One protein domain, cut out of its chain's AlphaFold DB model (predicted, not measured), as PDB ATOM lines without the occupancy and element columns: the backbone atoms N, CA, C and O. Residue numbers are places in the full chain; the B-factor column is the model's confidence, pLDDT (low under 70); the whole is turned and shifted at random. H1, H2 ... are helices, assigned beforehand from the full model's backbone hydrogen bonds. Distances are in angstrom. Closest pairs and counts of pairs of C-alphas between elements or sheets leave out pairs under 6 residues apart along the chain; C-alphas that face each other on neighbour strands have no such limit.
ATOM      1  N   GLN A  14     127.522 107.309 176.902       57.16
ATOM      2  CA  GLN A  14     126.692 108.056 175.957       57.16
ATOM      3  C   GLN A  14     126.542 107.329 174.609       57.16
ATOM      4  O   GLN A  14     125.823 107.806 173.740       57.16
ATOM      5  N   LEU A  15     127.192 106.174 174.409       59.88
ATOM      6  CA  LEU A  15     127.132 105.438 173.140       59.88
ATOM      7  C   LEU A  15     125.720 104.967 172.755       59.88
ATOM      8  O   LEU A  15     125.363 105.160 171.602       59.88
ATOM      9  N   PRO A  16     124.867 104.464 173.671       59.50
ATOM     10  CA  PRO A  16     123.488 104.109 173.317       59.50
ATOM     11  C   PRO A  16     122.651 105.323 172.891       59.50
ATOM     12  O   PRO A  16     121.775 105.215 172.040       59.50
ATOM     13  N   LEU A  17     122.945 106.496 173.460       60.44
ATOM     14  CA  LEU A  17     122.356 107.768 173.050       60.44
ATOM     15  C   LEU A  17     122.868 108.191 171.668       60.44
ATOM     16  O   LEU A  17     122.088 108.661 170.851       60.44
ATOM     17  N   LEU A  18     124.162 108.009 171.397       60.62
ATOM     18  CA  LEU A  18     124.769 108.295 170.098       60.62
ATOM     19  C   LEU A  18     124.211 107.379 169.000       60.62
ATOM     20  O   LEU A  18     123.866 107.865 167.929       60.62
ATOM     21  N   ASP A  19     124.064 106.085 169.281       60.34
ATOM     22  CA  ASP A  19     123.445 105.116 168.375       60.34
ATOM     23  C   ASP A  19     121.962 105.446 168.157       60.34
ATOM     24  O   ASP A  19     121.505 105.500 167.019       60.34
ATOM     25  N   GLY A  20     121.228 105.803 169.216       57.81
ATOM     26  CA  GLY A  20     119.845 106.276 169.116       57.81
ATOM     27  C   GLY A  20     119.691 107.591 168.336       57.81
ATOM     28  O   GLY A  20     118.712 107.760 167.611       57.81
ATOM     29  N   ILE A  21     120.673 108.498 168.415       58.44
ATOM     30  CA  ILE A  21     120.759 109.704 167.573       58.44
ATOM     31  C   ILE A  21     121.010 109.320 166.107       58.44
ATOM     32  O   ILE A  21     120.394 109.868 165.200       58.44
ATOM     33  N   LEU A  22     121.876 108.344 165.840       55.66
ATOM     34  CA  LEU A  22     122.136 107.866 164.478       55.66
ATOM     35  C   LEU A  22     120.946 107.082 163.887       55.66
ATOM     36  O   LEU A  22     120.794 107.011 162.666       55.66
ATOM     37  N   GLU A  23     120.077 106.530 164.737       57.66
ATOM     38  CA  GLU A  23     118.896 105.740 164.368       57.66
ATOM     39  C   GLU A  23     117.578 106.540 164.287       57.66
ATOM     40  O   GLU A  23     116.524 105.953 164.024       57.66
ATOM     41  N   GLN A  24     117.614 107.876 164.403       57.16
ATOM     42  CA  GLN A  24     116.445 108.790 164.368       57.16
ATOM     43  C   GLN A  24     115.536 108.665 163.120       57.16
ATOM     44  O   GLN A  24     114.446 109.227 163.057       57.16
ATOM     45  N   HIS A  25     115.942 107.878 162.131       55.59
ATOM     46  CA  HIS A  25     115.309 107.629 160.837       55.59
ATOM     47  C   HIS A  25     114.069 106.728 160.833       55.59
ATOM     48  O   HIS A  25     113.547 106.374 159.769       55.59
ATOM     49  N   VAL A  38     115.849 109.371 172.784       74.31
ATOM     50  CA  VAL A  38     115.734 109.070 171.347       74.31
ATOM     51  C   VAL A  38     114.464 109.681 170.764       74.31
ATOM     52  O   VAL A  38     114.504 110.309 169.703       74.31
ATOM     53  N   ASP A  39     113.344 109.578 171.478       75.94
ATOM     54  CA  ASP A  39     112.085 110.172 171.037       75.94
ATOM     55  C   ASP A  39     112.097 111.699 171.137       75.94
ATOM     56  O   ASP A  39     111.575 112.361 170.239       75.94
ATOM     57  N   MET A  40     112.753 112.282 172.148       79.56
ATOM     58  CA  MET A  40     112.948 113.740 172.210       79.56
ATOM     59  C   MET A  40     113.727 114.255 170.998       79.56
ATOM     60  O   MET A  40     113.325 115.225 170.354       79.56
ATOM     61  N   PHE A  41     114.822 113.582 170.655       78.94
ATOM     62  CA  PHE A  41     115.623 113.926 169.489       78.94
ATOM     63  C   PHE A  41     114.845 113.793 168.180       78.94
ATOM     64  O   PHE A  41     114.948 114.639 167.297       78.94
ATOM     65  N   ARG A  42     114.028 112.751 168.059       78.38
ATOM     66  CA  ARG A  42     113.179 112.536 166.890       78.38
ATOM     67  C   ARG A  42     112.102 113.606 166.744       78.38
ATOM     68  O   ARG A  42     111.813 114.045 165.636       78.38
ATOM     69  N   GLN A  43     111.487 114.018 167.852       82.50
ATOM     70  CA  GLN A  43     110.535 115.128 167.855       82.50
ATOM     71  C   GLN A  43     111.214 116.425 167.405       82.50
ATOM     72  O   GLN A  43     110.643 117.149 166.588       82.50
ATOM     73  N   ALA A  44     112.437 116.682 167.876       85.69
ATOM     74  CA  ALA A  44     113.234 117.823 167.435       85.69
ATOM     75  C   ALA A  44     113.561 117.759 165.931       85.69
ATOM     76  O   ALA A  44     113.344 118.746 165.234       85.69
ATOM     77  N   ASP A  45     113.966 116.601 165.398       84.00
ATOM     78  CA  ASP A  45     114.235 116.434 163.958       84.00
ATOM     79  C   ASP A  45     112.988 116.720 163.101       84.00
ATOM     80  O   ASP A  45     113.060 117.442 162.108       84.00
ATOM     81  N   TRP A  46     111.804 116.254 163.522       84.81
ATOM     82  CA  TRP A  46     110.543 116.583 162.843       84.81
ATOM     83  C   TRP A  46     110.243 118.082 162.842       84.81
ATOM     84  O   TRP A  46     109.784 118.628 161.832       84.81
ATOM     85  N   VAL A  47     110.487 118.753 163.965       89.50
ATOM     86  CA  VAL A  47     110.329 120.204 164.081       89.50
ATOM     87  C   VAL A  47     111.291 120.916 163.128       89.50
ATOM     88  O   VAL A  47     110.849 121.791 162.383       89.50
ATOM     89  N   ASP A  48     112.558 120.505 163.079       88.62
ATOM     90  CA  ASP A  48     113.584 121.107 162.225       88.62
ATOM     91  C   ASP A  48     113.321 120.866 160.737       88.62
ATOM     92  O   ASP A  48     113.381 121.802 159.943       88.62
ATOM     93  N   VAL A  49     112.969 119.642 160.338       87.19
ATOM     94  CA  VAL A  49     112.664 119.273 158.943       87.19
ATOM     95  C   VAL A  49     111.431 120.006 158.419       87.19
ATOM     96  O   VAL A  49     111.377 120.376 157.241       87.19
ATOM     97  N   THR A  50     110.429 120.207 159.276       87.44
ATOM     98  CA  THR A  50     109.170 120.859 158.893       87.44
ATOM     99  C   THR A  50     109.168 122.368 159.117       87.44
ATOM    100  O   THR A  50     108.176 123.020 158.788       87.44
ATOM    101  N   GLY A  51     110.237 122.936 159.681       86.94
ATOM    102  CA  GLY A  51     110.289 124.345 160.066       86.94
ATOM    103  C   GLY A  51     109.232 124.722 161.111       86.94
ATOM    104  O   GLY A  51     108.686 125.824 161.070       86.94
ATOM    105  N   GLY A  52     108.889 123.795 162.008       85.62
ATOM    106  CA  GLY A  52     107.908 123.995 163.078       85.62
ATOM    107  C   GLY A  52     106.440 123.845 162.669       85.62
ATOM    108  O   GLY A  52     105.560 124.232 163.441       85.62
ATOM    109  N   VAL A  53     106.138 123.282 161.491       85.75
ATOM    110  CA  VAL A  53     104.752 122.921 161.119       85.75
ATOM    111  C   VAL A  53     104.251 121.760 161.977       85.75
ATOM    112  O   VAL A  53     103.123 121.798 162.472       85.75
ATOM    113  N   ILE A  54     105.095 120.747 162.189       86.25
ATOM    114  CA  ILE A  54     104.847 119.679 163.157       86.25
ATOM    115  C   ILE A  54     105.578 120.065 164.435       86.25
ATOM    116  O   ILE A  54     106.800 120.045 164.474       86.25
ATOM    117  N   THR A  55     104.836 120.439 165.478       81.75
ATOM    118  CA  THR A  55     105.437 120.931 166.729       81.75
ATOM    119  C   THR A  55     105.674 119.843 167.769       81.75
ATOM    120  O   THR A  55     106.272 120.139 168.792       81.75
ATOM    121  N   ALA A  56     105.188 118.615 167.549       81.50
ATOM    122  CA  ALA A  56     105.369 117.478 168.460       81.50
ATOM    123  C   ALA A  56     105.089 117.811 169.947       81.50
ATOM    124  O   ALA A  56     105.863 117.471 170.832       81.50
ATOM    125  N   SER A  57     103.981 118.513 170.215       80.75
ATOM    126  CA  SER A  57     103.578 118.985 171.557       80.75
ATOM    127  C   SER A  57     104.452 120.090 172.179       80.75
ATOM    128  O   SER A  57     104.219 120.478 173.322       80.75
ATOM    129  N   ILE A  58     105.389 120.676 171.428       84.56
ATOM    130  CA  ILE A  58     106.205 121.816 171.865       84.56
ATOM    131  C   ILE A  58     105.437 123.140 171.655       84.56
ATOM    132  O   ILE A  58     104.837 123.348 170.591       84.56
ATOM    133  N   PRO A  59     105.443 124.072 172.632       89.75
ATOM    134  CA  PRO A  59     104.822 125.385 172.481       89.75
ATOM    135  C   PRO A  59     105.434 126.203 171.337       89.75
ATOM    136  O   PRO A  59     106.646 126.386 171.255       89.75
ATOM    137  N   LYS A  60     104.583 126.793 170.489       87.56
ATOM    138  CA  LYS A  60     105.025 127.591 169.328       87.56
ATOM    139  C   LYS A  60     105.877 128.810 169.695       87.56
ATOM    140  O   LYS A  60     106.752 129.170 168.921       87.56
ATOM    141  N   GLY A  61     105.621 129.435 170.848       92.00
ATOM    142  CA  GLY A  61     106.420 130.571 171.327       92.00
ATOM    143  C   GLY A  61     107.870 130.167 171.585       92.00
ATOM    144  O   GLY A  61     108.782 130.797 171.070       92.00
ATOM    145  N   PHE A  62     108.063 129.030 172.259       91.31
ATOM    146  CA  PHE A  62     109.389 128.465 172.485       91.31
ATOM    147  C   PHE A  62     110.102 128.137 171.164       91.31
ATOM    148  O   PHE A  62     111.263 128.486 170.988       91.31
ATOM    149  N   LEU A  63     109.398 127.534 170.198       90.81
ATOM    150  CA  LEU A  63     109.968 127.271 168.870       90.81
ATOM    151  C   LEU A  63     110.370 128.555 168.134       90.81
ATOM    152  O   LEU A  63     111.405 128.580 167.475       90.81
ATOM    153  N   ALA A  64     109.578 129.622 168.249       90.88
ATOM    154  CA  ALA A  64     109.904 130.908 167.643       90.88
ATOM    155  C   ALA A  64     111.184 131.509 168.242       90.88
ATOM    156  O   ALA A  64     112.039 131.971 167.487       90.88
ATOM    157  N   ASP A  65     111.345 131.444 169.566       93.88
ATOM    158  CA  ASP A  65     112.558 131.901 170.250       93.88
ATOM    159  C   ASP A  65     113.785 131.086 169.811       93.88
ATOM    160  O   ASP A  65     114.840 131.647 169.508       93.88
ATOM    161  N   VAL A  66     113.635 129.761 169.695       92.38
ATOM    162  CA  VAL A  66     114.692 128.859 169.213       92.38
ATOM    163  C   VAL A  66     115.079 129.183 167.770       92.38
ATOM    164  O   VAL A  66     116.261 129.355 167.483       92.38
ATOM    165  N   PHE A  67     114.117 129.320 166.857       90.75
ATOM    166  CA  PHE A  67     114.405 129.643 165.455       90.75
ATOM    167  C   PHE A  67     114.957 131.060 165.260       90.75
ATOM    168  O   PHE A  67     115.694 131.300 164.303       90.75
ATOM    169  N   ALA A  68     114.632 131.995 166.156       91.75
ATOM    170  CA  ALA A  68     115.244 133.319 166.172       91.75
ATOM    171  C   ALA A  68     116.711 133.259 166.627       91.75
ATOM    172  O   ALA A  68     117.557 133.956 166.066       91.75
ATOM    173  N   LEU A  69     117.017 132.409 167.612       94.25
ATOM    174  CA  LEU A  69     118.375 132.210 168.118       94.25
ATOM    175  C   LEU A  69     119.258 131.423 167.136       94.25
ATOM    176  O   LEU A  69     120.439 131.735 166.980       94.25
ATOM    177  N   PHE A  70     118.684 130.432 166.453       88.88
ATOM    178  CA  PHE A  70     119.363 129.559 165.497       88.88
ATOM    179  C   PHE A  70     118.779 129.751 164.092       88.88
ATOM    180  O   PHE A  70     117.926 128.974 163.650       88.88
ATOM    181  N   PRO A  71     119.218 130.791 163.360       85.88
ATOM    182  CA  PRO A  71     118.648 131.108 162.064       85.88
ATOM    183  C   PRO A  71     118.909 129.992 161.053       85.88
ATOM    184  O   PRO A  71     119.998 129.421 160.957       85.88
ATOM    185  N   ASN A  72     117.898 129.735 160.227       82.56
ATOM    186  CA  ASN A  72     117.953 128.743 159.168       82.56
ATOM    187  C   ASN A  72     118.910 129.194 158.049       82.56
ATOM    188  O   ASN A  72     118.494 129.810 157.068       82.56
ATOM    189  N   ALA A  73     120.207 128.916 158.184       89.56
ATOM    190  CA  ALA A  73     121.265 129.316 157.248       89.56
ATOM    191  C   ALA A  73     121.246 128.504 155.931       89.56
ATOM    192  O   ALA A  73     122.252 127.953 155.488       89.56
ATOM    193  N   GLY A  74     120.075 128.391 155.298       90.00
ATOM    194  CA  GLY A  74     119.867 127.633 154.065       90.00
ATOM    195  C   GLY A  74     119.629 126.136 154.263       90.00
ATOM    196  O   GLY A  74     119.656 125.394 153.279       90.00
ATOM    197  N   PHE A  75     119.362 125.692 155.493       90.06
ATOM    198  CA  PHE A  75     119.097 124.289 155.819       90.06
ATOM    199  C   PHE A  75     117.951 123.711 154.977       90.06
ATOM    200  O   PHE A  75     118.173 122.778 154.204       90.06
ATOM    201  N   HIS A  76     116.765 124.329 155.003       92.12
ATOM    202  CA  HIS A  76     115.615 123.820 154.241       92.12
ATOM    203  C   HIS A  76     115.844 123.862 152.727       92.12
ATOM    204  O   HIS A  76     115.407 122.973 151.996       92.12
ATOM    205  N   ARG A  77     116.579 124.867 152.231       91.31
ATOM    206  CA  ARG A  77     116.951 124.945 150.809       91.31
ATOM    207  C   ARG A  77     117.863 123.785 150.416       91.31
ATOM    208  O   ARG A  77     117.718 123.232 149.325       91.31
ATOM    209  N   CYS A  78     118.806 123.424 151.283       92.94
ATOM    210  CA  CYS A  78     119.659 122.263 151.079       92.94
ATOM    211  C   CYS A  78     118.829 120.974 151.087       92.94
ATOM    212  O   CYS A  78     118.952 120.183 150.151       92.94
ATOM    213  N   LEU A  79     117.942 120.821 152.074       90.94
ATOM    214  CA  LEU A  79     117.058 119.668 152.212       90.94
ATOM    215  C   LEU A  79     116.195 119.468 150.961       90.94
ATOM    216  O   LEU A  79     116.246 118.406 150.348       90.94
ATOM    217  N   LEU A  80     115.507 120.517 150.499       91.12
ATOM    218  CA  LEU A  80     114.705 120.477 149.275       91.12
ATOM    219  C   LEU A  80     115.552 120.071 148.061       91.12
ATOM    220  O   LEU A  80     115.176 119.179 147.305       91.12
ATOM    221  N   ARG A  81     116.726 120.691 147.885       94.19
ATOM    222  CA  ARG A  81     117.627 120.396 146.760       94.19
ATOM    223  C   ARG A  81     118.057 118.929 146.746       94.19
ATOM    224  O   ARG A  81     118.075 118.318 145.679       94.19
ATOM    225  N   LEU A  82     118.437 118.382 147.899       91.88
ATOM    226  CA  LEU A  82     118.878 116.993 148.017       91.88
ATOM    227  C   LEU A  82     117.719 116.025 147.770       91.88
ATOM    228  O   LEU A  82     117.871 115.099 146.972       91.88
ATOM    229  N   THR A  83     116.556 116.288 148.366       89.06
ATOM    230  CA  THR A  83     115.344 115.483 148.182       89.06
ATOM    231  C   THR A  83     114.899 115.460 146.723       89.06
ATOM    232  O   THR A  83     114.699 114.385 146.161       89.06
ATOM    233  N   CYS A  84     114.824 116.619 146.062       91.88
ATOM    234  CA  CYS A  84     114.469 116.698 144.644       91.88
ATOM    235  C   CYS A  84     115.489 115.971 143.762       91.88
ATOM    236  O   CYS A  84     115.104 115.225 142.864       91.88
ATOM    237  N   ARG A  85     116.792 116.145 144.021       93.75
ATOM    238  CA  ARG A  85     117.842 115.446 143.267       93.75
ATOM    239  C   ARG A  85     117.717 113.928 143.408       93.75
ATOM    240  O   ARG A  85     117.839 113.224 142.411       93.75
ATOM    241  N   HIS A  86     117.465 113.428 144.618       91.75
ATOM    242  CA  HIS A  86     117.249 111.999 144.858       91.75
ATOM    243  C   HIS A  86     115.995 111.490 144.147       91.75
ATOM    244  O   HIS A  86     116.070 110.475 143.467       91.75
ATOM    245  N   ALA A  87     114.878 112.218 144.228       90.88
ATOM    246  CA  ALA A  87     113.630 111.839 143.568       90.88
ATOM    247  C   ALA A  87     113.776 111.734 142.038       90.88
ATOM    248  O   ALA A  87     113.226 110.819 141.431       90.88
ATOM    249  N   VAL A  88     114.561 112.625 141.419       93.69
ATOM    250  CA  VAL A  88     114.854 112.576 139.975       93.69
ATOM    251  C   VAL A  88     115.736 111.378 139.614       93.69
ATOM    252  O   VAL A  88     115.483 110.708 138.617       93.69
ATOM    253  N   LEU A  89     116.774 111.095 140.406       92.44
ATOM    254  CA  LEU A  89     117.714 110.004 140.121       92.44
ATOM    255  C   LEU A  89     117.145 108.619 140.470       92.44
ATOM    256  O   LEU A  89     117.526 107.614 139.864       92.44
ATOM    257  N   HIS A  90     116.254 108.549 141.458       91.00
ATOM    258  CA  HIS A  90     115.755 107.309 142.041       91.00
ATOM    259  C   HIS A  90     114.252 107.392 142.376       91.00
ATOM    260  O   HIS A  90     113.880 107.302 143.545       91.00
TER     261      HIS A  90
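Overview. This is residues 14 to 25 and 38 to 90 of the 100 residues of an uncharacterized protein of Cupriavidus oxalaticus (UniProt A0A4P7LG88). The model is a loose, open L of helices: H1 and H2 make one leg, H4 makes the other as an arm, and H3 lies off the corner, touching no helix; residues 81 to 90, of which 81 to 89 belong to H4, stick out. The printed part has 65 residues with four named helices, H1 to H4 in chain order, and no named strand; its class is all helix. It is loose, with a radius of gyration of the C-alphas of 13.9 A and spans of 37 by 31 by 19 A.

Arrangement. H1, residues 14 to 22, touches H2, residues 38 to 50, through residues 38 to 41 of H2 alone; the closest C-alphas, of Gly 20 and Val 38, are 5.4 A apart. They run the same way at a shallow tilt of 34 degrees, only just short of steep. H3, residues 60 to 69, is apart from H1, H2 and H4. H4, residues 75 to 89, is close to H2 but not clearly touching, about perpendicular at 85 degrees; the closest C-alphas, of Val 49 and His 76, are 7.2 A apart. In H1, H2, H3 and H4 every O i to N i+4 pair is within hydrogen-bond range.

Along the chain. H1 begins at C-alpha 14 (126.692, 108.056, 175.957) and is 12.4 A long; H2 is 18.4 A, H3 14.2 A and H4 21.3 A, ending at C-alpha 89 (117.714, 110.004, 140.121).

Size, cuts and confidence. The C-alphas farthest apart, of Gly 61 and Leu 89, are 39.0 A apart. Residues 26 to 37 are not printed, with 10.6 A between C-alphas 25 and 38. The link H2 to H3 is short and H3 to H4 tight. Residues 14 to 25 have pLDDT under 70.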